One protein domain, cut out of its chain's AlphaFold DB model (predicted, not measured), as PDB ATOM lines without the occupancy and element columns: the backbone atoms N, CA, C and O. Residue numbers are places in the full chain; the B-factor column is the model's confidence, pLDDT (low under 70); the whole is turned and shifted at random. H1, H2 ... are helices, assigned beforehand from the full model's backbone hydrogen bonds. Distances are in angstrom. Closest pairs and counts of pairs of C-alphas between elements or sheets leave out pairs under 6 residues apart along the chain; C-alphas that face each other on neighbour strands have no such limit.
ATOM      1  N   TYR A 122       4.546  52.929  95.539       96.25
ATOM      2  CA  TYR A 122       3.544  53.656  94.763       96.25
ATOM      3  C   TYR A 122       2.311  54.039  95.593       96.25
ATOM      4  O   TYR A 122       1.769  55.122  95.406       96.25
ATOM      5  N   VAL A 123       1.860  53.191  96.528       96.25
ATOM      6  CA  VAL A 123       0.707  53.522  97.384       96.25
ATOM      7  C   VAL A 123       1.059  54.651  98.355       96.25
ATOM      8  O   VAL A 123       0.288  55.603  98.444       96.25
ATOM      9  N   LEU A 124       2.229  54.598  99.006       95.75
ATOM     10  CA  LEU A 124       2.750  55.673  99.862       95.75
ATOM     11  C   LEU A 124       2.809  57.008  99.105       95.75
ATOM     12  O   LEU A 124       2.210  57.991  99.542       95.75
ATOM     13  N   PHE A 125       3.450  57.011  97.933       95.75
ATOM     14  CA  PHE A 125       3.521  58.172  97.049       95.75
ATOM     15  C   PHE A 125       2.129  58.666  96.620       95.75
ATOM     16  O   PHE A 125       1.827  59.850  96.753       95.75
ATOM     17  N   SER A 126       1.245  57.765  96.173       95.12
ATOM     18  CA  SER A 126      -0.107  58.123  95.723       95.12
ATOM     19  C   SER A 126      -0.971  58.713  96.832       95.12
ATOM     20  O   SER A 126      -1.823  59.547  96.548       95.12
ATOM     21  N   ASN A 127      -0.767  58.300  98.085       95.12
ATOM     22  CA  ASN A 127      -1.498  58.842  99.225       95.12
ATOM     23  C   ASN A 127      -0.995  60.245  99.569       95.12
ATOM     24  O   ASN A 127      -1.814  61.156  99.616       95.12
ATOM     25  N   LYS A 128       0.329  60.444  99.668       93.88
ATOM     26  CA  LYS A 128       0.924  61.780  99.838       93.88
ATOM     27  C   LYS A 128       0.449  62.738  98.739       93.88
ATOM     28  O   LYS A 128      -0.114  63.781  99.032       93.88
ATOM     29  N   MET A 129       0.567  62.344  97.471       92.31
ATOM     30  CA  MET A 129       0.182  63.200  96.345       92.31
ATOM     31  C   MET A 129      -1.340  63.441  96.256       92.31
ATOM     32  O   MET A 129      -1.772  64.465  95.735       92.31
ATOM     33  N   ARG A 130      -2.181  62.544  96.796       91.94
ATOM     34  CA  ARG A 130      -3.623  62.799  96.989       91.94
ATOM     35  C   ARG A 130      -3.907  63.778  98.123       91.94
ATOM     36  O   ARG A 130      -4.935  64.442  98.062       91.94
ATOM     37  N   GLU A 131      -3.056  63.837  99.144       92.94
ATOM     38  CA  GLU A 131      -3.128  64.826 100.223       92.94
ATOM     39  C   GLU A 131      -2.633  66.194  99.736       92.94
ATOM     40  O   GLU A 131      -3.327  67.184  99.951       92.94
ATOM     41  N   ASP A 132      -1.537  66.238  98.971       90.19
ATOM     42  CA  ASP A 132      -1.035  67.449  98.305       90.19
ATOM     43  C   ASP A 132      -2.085  68.037  97.333       90.19
ATOM     44  O   ASP A 132      -2.288  69.248  97.282       90.19
ATOM     45  N   LEU A 133      -2.816  67.187  96.594       88.00
ATOM     46  CA  LEU A 133      -3.894  67.601  95.679       88.00
ATOM     47  C   LEU A 133      -5.269  67.807  96.362       88.00
ATOM     48  O   LEU A 133      -6.263  68.101  95.686       88.00
ATOM     49  N   LYS A 134      -5.367  67.670  97.692       83.38
ATOM     50  CA  LYS A 134      -6.633  67.700  98.447       83.38
ATOM     51  C   LYS A 134      -7.158  69.125  98.649       83.38
ATOM     52  O   LYS A 134      -6.935  69.754  99.678       83.38
ATOM     53  N   GLY A 135      -7.929  69.602  97.680       80.25
ATOM     54  CA  GLY A 135      -8.547  70.935  97.703       80.25
ATOM     55  C   GLY A 135      -8.697  71.549  96.314       80.25
ATOM     56  O   GLY A 135      -9.487  72.470  96.127       80.25
ATOM     57  N   HIS A 136      -7.998  71.001  95.319       84.69
ATOM     58  CA  HIS A 136      -8.255  71.304  93.918       84.69
ATOM     59  C   HIS A 136      -9.563  70.636  93.465       84.69
ATOM     60  O   HIS A 136      -9.855  69.505  93.850       84.69
ATOM     61  N   ASN A 137     -10.325  71.307  92.597       86.88
ATOM     62  CA  ASN A 137     -11.583  70.795  92.028       86.88
ATOM     63  C   ASN A 137     -11.352  69.742  90.918       86.88
ATOM     64  O   ASN A 137     -11.994  69.781  89.872       86.88
ATOM     65  N   LEU A 138     -10.404  68.826  91.132       89.50
ATOM     66  CA  LEU A 138     -10.069  67.737  90.217       89.50
ATOM     67  C   LEU A 138     -10.882  66.487  90.561       89.50
ATOM     68  O   LEU A 138     -11.068  66.144  91.731       89.50
ATOM     69  N   THR A 139     -11.329  65.757  89.543       93.06
ATOM     70  CA  THR A 139     -11.965  64.455  89.753       93.06
ATOM     71  C   THR A 139     -10.939  63.415  90.207       93.06
ATOM     72  O   THR A 139      -9.751  63.483  89.883       93.06
ATOM     73  N   PHE A 140     -11.407  62.372  90.900       89.62
ATOM     74  CA  PHE A 140     -10.568  61.226  91.273       89.62
ATOM     75  C   PHE A 140      -9.831  60.609  90.067       89.62
ATOM     76  O   PHE A 140      -8.697  60.155  90.205       89.62
ATOM     77  N   THR A 141     -10.449  60.626  88.883       94.56
ATOM     78  CA  THR A 141      -9.866  60.122  87.632       94.56
ATOM     79  C   THR A 141      -8.680  60.967  87.163       94.56
ATOM     80  O   THR A 141      -7.684  60.414  86.708       94.56
ATOM     81  N   GLU A 142      -8.758  62.293  87.283       94.50
ATOM     82  CA  GLU A 142      -7.665  63.206  86.915       94.50
ATOM     83  C   GLU A 142      -6.520  63.130  87.925       94.50
ATOM     84  O   GLU A 142      -5.368  62.980  87.528       94.50
ATOM     85  N   ILE A 143      -6.835  63.094  89.225       93.06
ATOM     86  CA  ILE A 143      -5.846  62.856  90.287       93.06
ATOM     87  C   ILE A 143      -5.125  61.516  90.057       93.06
ATOM     88  O   ILE A 143      -3.905  61.443  90.170       93.06
ATOM     89  N   ALA A 144      -5.847  60.455  89.680       94.38
ATOM     90  CA  ALA A 144      -5.251  59.150  89.392       94.38
ATOM     91  C   ALA A 144      -4.328  59.149  88.157       94.38
ATOM     92  O   ALA A 144      -3.334  58.421  88.169       94.38
ATOM     93  N   LYS A 145      -4.615  59.959  87.126       95.25
ATOM     94  CA  LYS A 145      -3.710  60.159  85.978       95.25
ATOM     95  C   LYS A 145      -2.432  60.878  86.402       95.25
ATOM     96  O   LYS A 145      -1.355  60.321  86.227       95.25
ATOM     97  N   LEU A 146      -2.569  62.040  87.046       94.12
ATOM     98  CA  LEU A 146      -1.440  62.861  87.503       94.12
ATOM     99  C   LEU A 146      -0.500  62.077  88.428       94.12
ATOM    100  O   LEU A 146       0.715  62.176  88.302       94.12
ATOM    101  N   VAL A 147      -1.044  61.256  89.334       95.56
ATOM    102  CA  VAL A 147      -0.250  60.367  90.200       95.56
ATOM    103  C   VAL A 147       0.506  59.302  89.395       95.56
ATOM    104  O   VAL A 147       1.658  59.005  89.710       95.56
ATOM    105  N   GLY A 148      -0.116  58.721  88.365       95.62
ATOM    106  CA  GLY A 148       0.532  57.737  87.495       95.62
ATOM    107  C   GLY A 148       1.664  58.344  86.662       95.62
ATOM    108  O   GLY A 148       2.753  57.779  86.611       95.62
ATOM    109  N   GLU A 149       1.415  59.512  86.068       95.44
ATOM    110  CA  GLU A 149       2.384  60.285  85.283       95.44
ATOM    111  C   GLU A 149       3.564  60.736  86.157       95.44
ATOM    112  O   GLU A 149       4.713  60.430  85.841       95.44
ATOM    113  N   ASN A 150       3.293  61.353  87.313       94.44
ATOM    114  CA  ASN A 150       4.341  61.848  88.206       94.44
ATOM    115  C   ASN A 150       5.215  60.706  88.767       94.44
ATOM    116  O   ASN A 150       6.433  60.833  88.827       94.44
ATOM    117  N   TRP A 151       4.629  59.544  89.097       95.81
ATOM    118  CA  TRP A 151       5.398  58.356  89.508       95.81
ATOM    119  C   TRP A 151       6.314  57.804  88.402       95.81
ATOM    120  O   TRP A 151       7.331  57.179  88.705       95.81
ATOM    121  N   GLN A 152       5.969  58.015  87.126       94.69
ATOM    122  CA  GLN A 152       6.823  57.644  85.994       94.69
ATOM    123  C   GLN A 152       7.922  58.680  85.718       94.69
ATOM    124  O   GLN A 152       8.997  58.288  85.270       94.69
ATOM    125  N   SER A 153       7.690  59.965  86.015       94.75
ATOM    126  CA  SER A 153       8.696  61.031  85.878       94.75
ATOM    127  C   SER A 153       9.592  61.242  87.106       94.75
ATOM    128  O   SER A 153      10.572  61.978  86.997       94.75
ATOM    129  N   LEU A 154       9.290  60.634  88.262       93.81
ATOM    130  CA  LEU A 154      10.134  60.736  89.461       93.81
ATOM    131  C   LEU A 154      11.583  60.289  89.178       93.81
ATOM    132  O   LEU A 154      11.793  59.232  88.571       93.81
ATOM    133  N   PRO A 155      12.596  61.006  89.700       95.94
ATOM    134  CA  PRO A 155      13.976  60.550  89.620       95.94
ATOM    135  C   PRO A 155      14.161  59.250  90.425       95.94
ATOM    136  O   PRO A 155      13.542  59.071  91.483       95.94
ATOM    137  N   PRO A 156      15.052  58.339  89.986       94.44
ATOM    138  CA  PRO A 156      15.203  57.023  90.606       94.44
ATOM    139  C   PRO A 156      15.602  57.093  92.087       94.44
ATOM    140  O   PRO A 156      15.190  56.229  92.850       94.44
ATOM    141  N   ALA A 157      16.324  58.134  92.517       94.94
ATOM    142  CA  ALA A 157      16.711  58.327  93.916       94.94
ATOM    143  C   ALA A 157      15.516  58.611  94.854       94.94
ATOM    144  O   ALA A 157      15.461  58.079  95.962       94.94
ATOM    145  N   GLU A 158      14.529  59.403  94.417       94.12
ATOM    146  CA  GLU A 158      13.301  59.626  95.198       94.12
ATOM    147  C   GLU A 158      12.425  58.374  95.208       94.12
ATOM    148  O   GLU A 158      11.890  57.983  96.247       94.12
ATOM    149  N   LYS A 159      12.327  57.701  94.059       94.75
ATOM    150  CA  LYS A 159      11.619  56.428  93.935       94.75
ATOM    151  C   LYS A 159      12.199  55.364  94.877       94.75
ATOM    152  O   LYS A 159      11.440  54.711  95.593       94.75
ATOM    153  N   GLU A 160      13.527  55.250  94.947       96.00
ATOM    154  CA  GLU A 160      14.221  54.340  95.863       96.00
ATOM    155  C   GLU A 160      13.937  54.684  97.336       96.00
ATOM    156  O   GLU A 160      13.775  53.782  98.154       96.00
ATOM    157  N   ALA A 161      13.787  55.967  97.691       96.25
ATOM    158  CA  ALA A 161      13.401  56.364  99.046       96.25
ATOM    159  C   ALA A 161      11.994  55.855  99.429       96.25
ATOM    160  O   ALA A 161      11.819  55.305 100.521       96.25
ATOM    161  N   TYR A 162      11.009  55.948  98.524       96.62
ATOM    162  CA  TYR A 162       9.679  55.351  98.737       96.62
ATOM    163  C   TYR A 162       9.724  53.811  98.758       96.62
ATOM    164  O   TYR A 162       8.990  53.187  99.524       96.62
ATOM    165  N   GLU A 163      10.589  53.176  97.960       96.50
ATOM    166  CA  GLU A 163      10.792  51.718  97.976       96.50
ATOM    167  C   GLU A 163      11.446  51.241  99.283       96.50
ATOM    168  O   GLU A 163      10.992  50.260  99.878       96.50
ATOM    169  N   ARG A 164      12.420  51.987  99.810       97.31
ATOM    170  CA  ARG A 164      13.046  51.758 101.119       97.31
ATOM    171  C   ARG A 164      12.034  51.911 102.261       97.31
ATOM    172  O   ARG A 164      11.971  51.050 103.140       97.31
ATOM    173  N   GLN A 165      11.185  52.942 102.216       96.19
ATOM    174  CA  GLN A 165      10.099  53.143 103.185       96.19
ATOM    175  C   GLN A 165       9.057  52.010 103.128       96.19
ATOM    176  O   GLN A 165       8.639  51.500 104.169       96.19
ATOM    177  N   ALA A 166       8.671  51.572 101.926       97.00
ATOM    178  CA  ALA A 166       7.736  50.464 101.735       97.00
ATOM    179  C   ALA A 166       8.307  49.119 102.212       97.00
ATOM    180  O   ALA A 166       7.583  48.330 102.820       97.00
ATOM    181  N   ASN A 167       9.599  48.862 101.990       97.12
ATOM    182  CA  ASN A 167      10.267  47.659 102.488       97.12
ATOM    183  C   ASN A 167      10.325  47.641 104.025       97.12
ATOM    184  O   ASN A 167       9.913  46.649 104.624       97.12
ATOM    185  N   ALA A 168      10.680  48.756 104.674       97.00
ATOM    186  CA  ALA A 168      10.635  48.864 106.136       97.00
ATOM    187  C   ALA A 168       9.209  48.664 106.704       97.00
ATOM    188  O   ALA A 168       9.018  47.964 107.703       97.00
ATOM    189  N   ALA A 169       8.184  49.216 106.042       96.19
ATOM    190  CA  ALA A 169       6.783  49.000 106.413       96.19
ATOM    191  C   ALA A 169       6.350  47.528 106.244       96.19
ATOM    192  O   ALA A 169       5.630  46.991 107.087       96.19
ATOM    193  N   LYS A 170       6.815  46.861 105.183       96.12
ATOM    194  CA  LYS A 170       6.573  45.440 104.884       96.12
ATOM    195  C   LYS A 170       7.263  44.506 105.878       96.12
ATOM    196  O   LYS A 170       6.655  43.532 106.312       96.12
ATOM    197  N   GLU A 171       8.489  44.815 106.292       96.75
ATOM    198  CA  GLU A 171       9.196  44.089 107.355       96.75
ATOM    199  C   GLU A 171       8.492  44.223 108.707       96.75
ATOM    200  O   GLU A 171       8.311  43.221 109.403       96.75
ATOM    201  N   LYS A 172       8.027  45.434 109.058       96.19
ATOM    202  CA  LYS A 172       7.183  45.631 110.243       96.19
ATOM    203  C   LYS A 172       5.904  44.792 110.142       96.19
ATOM    204  O   LYS A 172       5.649  43.993 111.033       96.19
ATOM    205  N   TYR A 173       5.164  44.896 109.037       96.38
ATOM    206  CA  TYR A 173       3.956  44.098 108.806       96.38
ATOM    207  C   TYR A 173       4.217  42.589 108.931       96.38
ATOM    208  O   TYR A 173       3.428  41.880 109.551       96.38
ATOM    209  N   HIS A 174       5.334  42.079 108.404       95.50
ATOM    210  CA  HIS A 174       5.708  40.673 108.564       95.50
ATOM    211  C   HIS A 174       5.993  40.297 110.026       95.50
ATOM    212  O   HIS A 174       5.556  39.229 110.454       95.50
ATOM    213  N   ARG A 175       6.676  41.152 110.798       96.00
ATOM    214  CA  ARG A 175       6.914  40.944 112.239       96.00
ATOM    215  C   ARG A 175       5.596  40.889 113.010       96.00
ATOM    216  O   ARG A 175       5.335  39.907 113.700       96.00
ATOM    217  N   ASP A 176       4.746  41.891 112.817       94.94
ATOM    218  CA  ASP A 176       3.457  42.020 113.498       94.94
ATOM    219  C   ASP A 176       2.523  40.846 113.124       94.94
ATOM    220  O   ASP A 176       1.864  40.260 113.984       94.94
ATOM    221  N   LEU A 177       2.534  40.414 111.855       94.12
ATOM    222  CA  LEU A 177       1.792  39.244 111.367       94.12
ATOM    223  C   LEU A 177       2.330  37.916 111.929       94.12
ATOM    224  O   LEU A 177       1.547  36.987 112.130       94.12
ATOM    225  N   MET A 178       3.640  37.789 112.166       93.75
ATOM    226  CA  MET A 178       4.219  36.608 112.825       93.75
ATOM    227  C   MET A 178       3.824  36.524 114.299       93.75
ATOM    228  O   MET A 178       3.613  35.416 114.787       93.75
ATOM    229  N   GLU A 179       3.673  37.656 114.990       93.94
ATOM    230  CA  GLU A 179       3.191  37.679 116.374       93.94
ATOM    231  C   GLU A 179       1.689  37.380 116.451       93.94
ATOM    232  O   GLU A 179       1.280  36.448 117.144       93.94
ATOM    233  N   TYR A 180       0.873  38.070 115.644       93.06
ATOM    234  CA  TYR A 180      -0.570  37.825 115.536       93.06
ATOM    235  C   TYR A 180      -0.892  36.351 115.214       93.06
ATOM    236  O   TYR A 180      -1.806  35.776 115.795       93.06
ATOM    237  N   LYS A 181      -0.087  35.675 114.379       92.38
ATOM    238  CA  LYS A 181      -0.251  34.234 114.094       92.38
ATOM    239  C   LYS A 181      -0.133  33.311 115.315       92.38
ATOM    240  O   LYS A 181      -0.614  32.179 115.248       92.38
ATOM    241  N   LYS A 182       0.498  33.742 116.413       93.38
ATOM    242  CA  LYS A 182       0.612  32.942 117.646       93.38
ATOM    243  C   LYS A 182      -0.649  33.028 118.511       93.38
ATOM    244  O   LYS A 182      -0.936  32.075 119.250       93.38
ATOM    245  N   THR A 183      -1.387  34.141 118.423       93.19
ATOM    246  CA  THR A 183      -2.519  34.464 119.306       93.19
ATOM    247  C   THR A 183      -3.675  33.466 119.140       93.19
ATOM    248  O   THR A 183      -3.812  32.816 118.097       93.19
ATOM    249  N   PRO A 184      -4.546  33.307 120.154       92.19
ATOM    250  CA  PRO A 184      -5.754  32.492 120.015       92.19
ATOM    251  C   PRO A 184      -6.772  33.086 119.023       92.19
ATOM    252  O   PRO A 184      -7.641  32.361 118.541       92.19
ATOM    253  N   GLU A 185      -6.679  34.375 118.691       91.56
ATOM    254  CA  GLU A 185      -7.588  35.062 117.762       91.56
ATOM    255  C   GLU A 185      -7.355  34.608 116.323       91.56
ATOM    256  O   GLU A 185      -8.301  34.171 115.666       91.56
ATOM    257  N   TYR A 186      -6.092  34.556 115.880       91.44
ATOM    258  CA  TYR A 186      -5.754  34.001 114.569       91.44
ATOM    259  C   TYR A 186      -6.248  32.556 114.403       91.44
ATOM    260  O   TYR A 186      -6.681  32.172 113.317       91.44
ATOM    261  N   ARG A 187      -6.263  31.755 115.479       91.56
ATOM    262  CA  ARG A 187      -6.790  30.376 115.451       91.56
ATOM    263  C   ARG A 187      -8.303  30.353 115.208       91.56
ATOM    264  O   ARG A 187      -8.756  29.600 114.346       91.56
ATOM    265  N   LYS A 188      -9.069  31.219 115.888       92.81
ATOM    266  CA  LYS A 188     -10.514  31.403 115.644       92.81
ATOM    267  C   LYS A 188     -10.778  31.875 114.209       92.81
ATOM    268  O   LYS A 188     -11.664  31.350 113.537       92.81
ATOM    269  N   TYR A 189      -9.988  32.826 113.709       91.50
ATOM    270  CA  TYR A 189     -10.134  33.334 112.344       91.50
ATOM    271  C   TYR A 189      -9.752  32.289 111.281       91.50
ATOM    272  O   TYR A 189     -10.443  32.152 110.272       91.50
ATOM    273  N   ALA A 190      -8.719  31.474 111.517       92.44
ATOM    274  CA  ALA A 190      -8.355  30.356 110.648       92.44
ATOM    275  C   ALA A 190      -9.473  29.295 110.570       92.44
ATOM    276  O   ALA A 190      -9.807  28.848 109.470       92.44
ATOM    277  N   GLN A 191     -10.102  28.958 111.704       94.00
ATOM    278  CA  GLN A 191     -11.287  28.091 111.754       94.00
ATOM    279  C   GLN A 191     -12.465  28.699 110.973       94.00
ATOM    280  O   GLN A 191     -13.038  28.031 110.112       94.00
ATOM    281  N   TYR A 192     -12.762  29.990 111.171       93.06
ATOM    282  CA  TYR A 192     -13.775  30.709 110.391       93.06
ATOM    283  C   TYR A 192     -13.492  30.670 108.876       93.06
ATOM    284  O   TYR A 192     -14.399  30.411 108.080       93.06
ATOM    285  N   LEU A 193     -12.240  30.871 108.453       92.25
ATOM    286  CA  LEU A 193     -11.844  30.784 107.046       92.25
ATOM    287  C   LEU A 193     -11.988  29.365 106.476       92.25
ATOM    288  O   LEU A 193     -12.308  29.227 105.290       92.25
ATOM    289  N   GLN A 194     -11.773  28.320 107.279       92.94
ATOM    290  CA  GLN A 194     -12.044  26.939 106.875       92.94
ATOM    291  C   GLN A 194     -13.551  26.694 106.730       92.94
ATOM    292  O   GLN A 194     -13.994  26.310 105.645       92.94
ATOM    293  N   GLU A 195     -14.351  27.002 107.756       92.69
ATOM    294  CA  GLU A 195     -15.812  26.898 107.693       92.69
ATOM    295  C   GLU A 195     -16.390  27.647 106.489       92.69
ATOM    296  O   GLU A 195     -17.298  27.156 105.818       92.69
ATOM    297  N   PHE A 196     -15.870  28.841 106.195       93.00
ATOM    298  CA  PHE A 196     -16.319  29.646 105.067       93.00
ATOM    299  C   PHE A 196     -16.043  28.955 103.725       93.00
ATOM    300  O   PHE A 196     -16.926  28.905 102.862       93.00
ATOM    301  N   LYS A 197     -14.843  28.379 103.550       90.88
ATOM    302  CA  LYS A 197     -14.485  27.586 102.363       90.88
ATOM    303  C   LYS A 197     -15.380  26.354 102.233       90.88
ATOM    304  O   LYS A 197     -15.908  26.112 101.150       90.88
ATOM    305  N   GLU A 198     -15.615  25.626 103.322       91.88
ATOM    306  CA  GLU A 198     -16.503  24.460 103.331       91.88
ATOM    307  C   GLU A 198     -17.955  24.821 103.003       91.88
ATOM    308  O   GLU A 198     -18.593  24.145 102.198       91.88
ATOM    309  N   LYS A 199     -18.483  25.909 103.575       88.38
ATOM    310  CA  LYS A 199     -19.838  26.411 103.294       88.38
ATOM    311  C   LYS A 199     -19.971  26.863 101.833       88.38
ATOM    312  O   LYS A 199     -20.996  26.597 101.210       88.38
ATOM    313  N   GLN A 200     -18.929  27.464 101.245       85.94
ATOM    314  CA  GLN A 200     -18.878  27.761  99.806       85.94
ATOM    315  C   GLN A 200     -18.763  26.506  98.922       85.94
ATOM    316  O   GLN A 200     -19.352  26.482  97.842       85.94
ATOM    317  N   ALA A 201     -18.049  25.464  99.362       86.75
ATOM    318  CA  ALA A 201     -17.952  24.193  98.640       86.75
ATOM    319  C   ALA A 201     -19.291  23.434  98.648       86.75
ATOM    320  O   ALA A 201     -19.793  23.071  97.585       86.75
ATOM    321  N   LYS A 202     -19.918  23.293  99.825       83.62
ATOM    322  CA  LYS A 202     -21.234  22.656 100.013       83.62
ATOM    323  C   LYS A 202     -22.317  23.371  99.179       83.62
ATOM    324  O   LYS A 202     -23.019  22.718  98.415       83.62
ATOM    325  N   GLN A 203     -22.340  24.713  99.162       75.94
ATOM    326  CA  GLN A 203     -23.244  25.524  98.315       75.94
ATOM    327  C   GLN A 203     -23.029  25.369  96.785       75.94
ATOM    328  O   GLN A 203     -23.834  25.862  95.985       75.94
ATOM    329  N   ASN A 204     -21.944  24.723  96.352       68.44
ATOM    330  CA  ASN A 204     -21.691  24.382  94.950       68.44
ATOM    331  C   ASN A 204     -21.872  22.881  94.645       68.44
ATOM    332  O   ASN A 204     -21.788  22.512  93.474       68.44
TER     333      ASN A 204
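Overview. This is residues 122 to 204 of the 498 residues of the protein "High mobility group protein 20A-like protein" of Acremonium chrysogenum (strain ATCC 11550 / CBS 779.69 / DSM 880 / IAM 14645 / JCM 23072 / IMI 49137) (UniProt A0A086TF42). Look for an open U of helices: the long helix H3 makes its base, a small head of H1 and H2 sits at one end, and H4 turns off at the other end as a single arm, with residues 191 to 204 sticking out free. The space between the head and H4 is empty, and the contacts between the helices are few. The printed part has 83 residues with four named helices, H1, H2, H3 and H4 in that order, and no named strand; the class is all helix. The whole is extended, with a radius of gyration of the C-alphas of 19.9 A, and the C-alphas span 48 by 32 by 22 A, only just elongated.

Arrangement. Start with H1, residues 122 to 132, and go on to H2, residues 140 to 153: the two touch, and their closest C-alphas, those of Ser 126 and Val 147, are 6.0 A apart. They run opposite ways at a steep tilt of 60 degrees. Next comes H3, residues 156 to 180, which touches H1 with residues 162 to 166 alone; the closest C-alphas, those of Phe 125 and Tyr 162, are 7.0 A apart. Their lines are about perpendicular at 70.0 degrees, only just past a steep tilt. H2 and H3 are close but not clearly touching, with their closest C-alphas, those of Trp 151 and Lys 159, 7.9 A apart, and they run opposite ways at a steep tilt of 67 degrees. Last comes H4, residues 184 to 204, about perpendicular to H3 at 86 degrees. H3 and H4 are close but not clearly touching: their closest C-alphas, those of Tyr 180 and Tyr 186, are 6.5 A apart. H4 is apart from H1 and from H2. In H1, H2, H3 and H4 every O i to N i+4 pair is within hydrogen-bond range.

Along the chain. Find C-alpha 122 at (3.544, 53.656, 94.763); from there H1 runs 15.0 A to C-alpha 132. H2 covers 20.0 A from C-alpha 140 to C-alpha 153. Go on to C-alpha 156 at (15.203, 57.023, 90.606), where H3, the longest helix, begins its 35.2 A to C-alpha 180. H4 runs 30.8 A from C-alpha 184 to C-alpha 204 at (-21.691, 24.382, 94.950).

Size, cuts and confidence. The two C-alphas farthest apart, those of Pro 155 and Lys 202, are 52.8 A apart. The printed part has no cut. The links from H2 to H3 and from H3 to H4 are tight, the link from H1 to H2 is short, and no link is long. The mean pLDDT of the printed part is 92.7, and residue 204 is the one printed residue under 70.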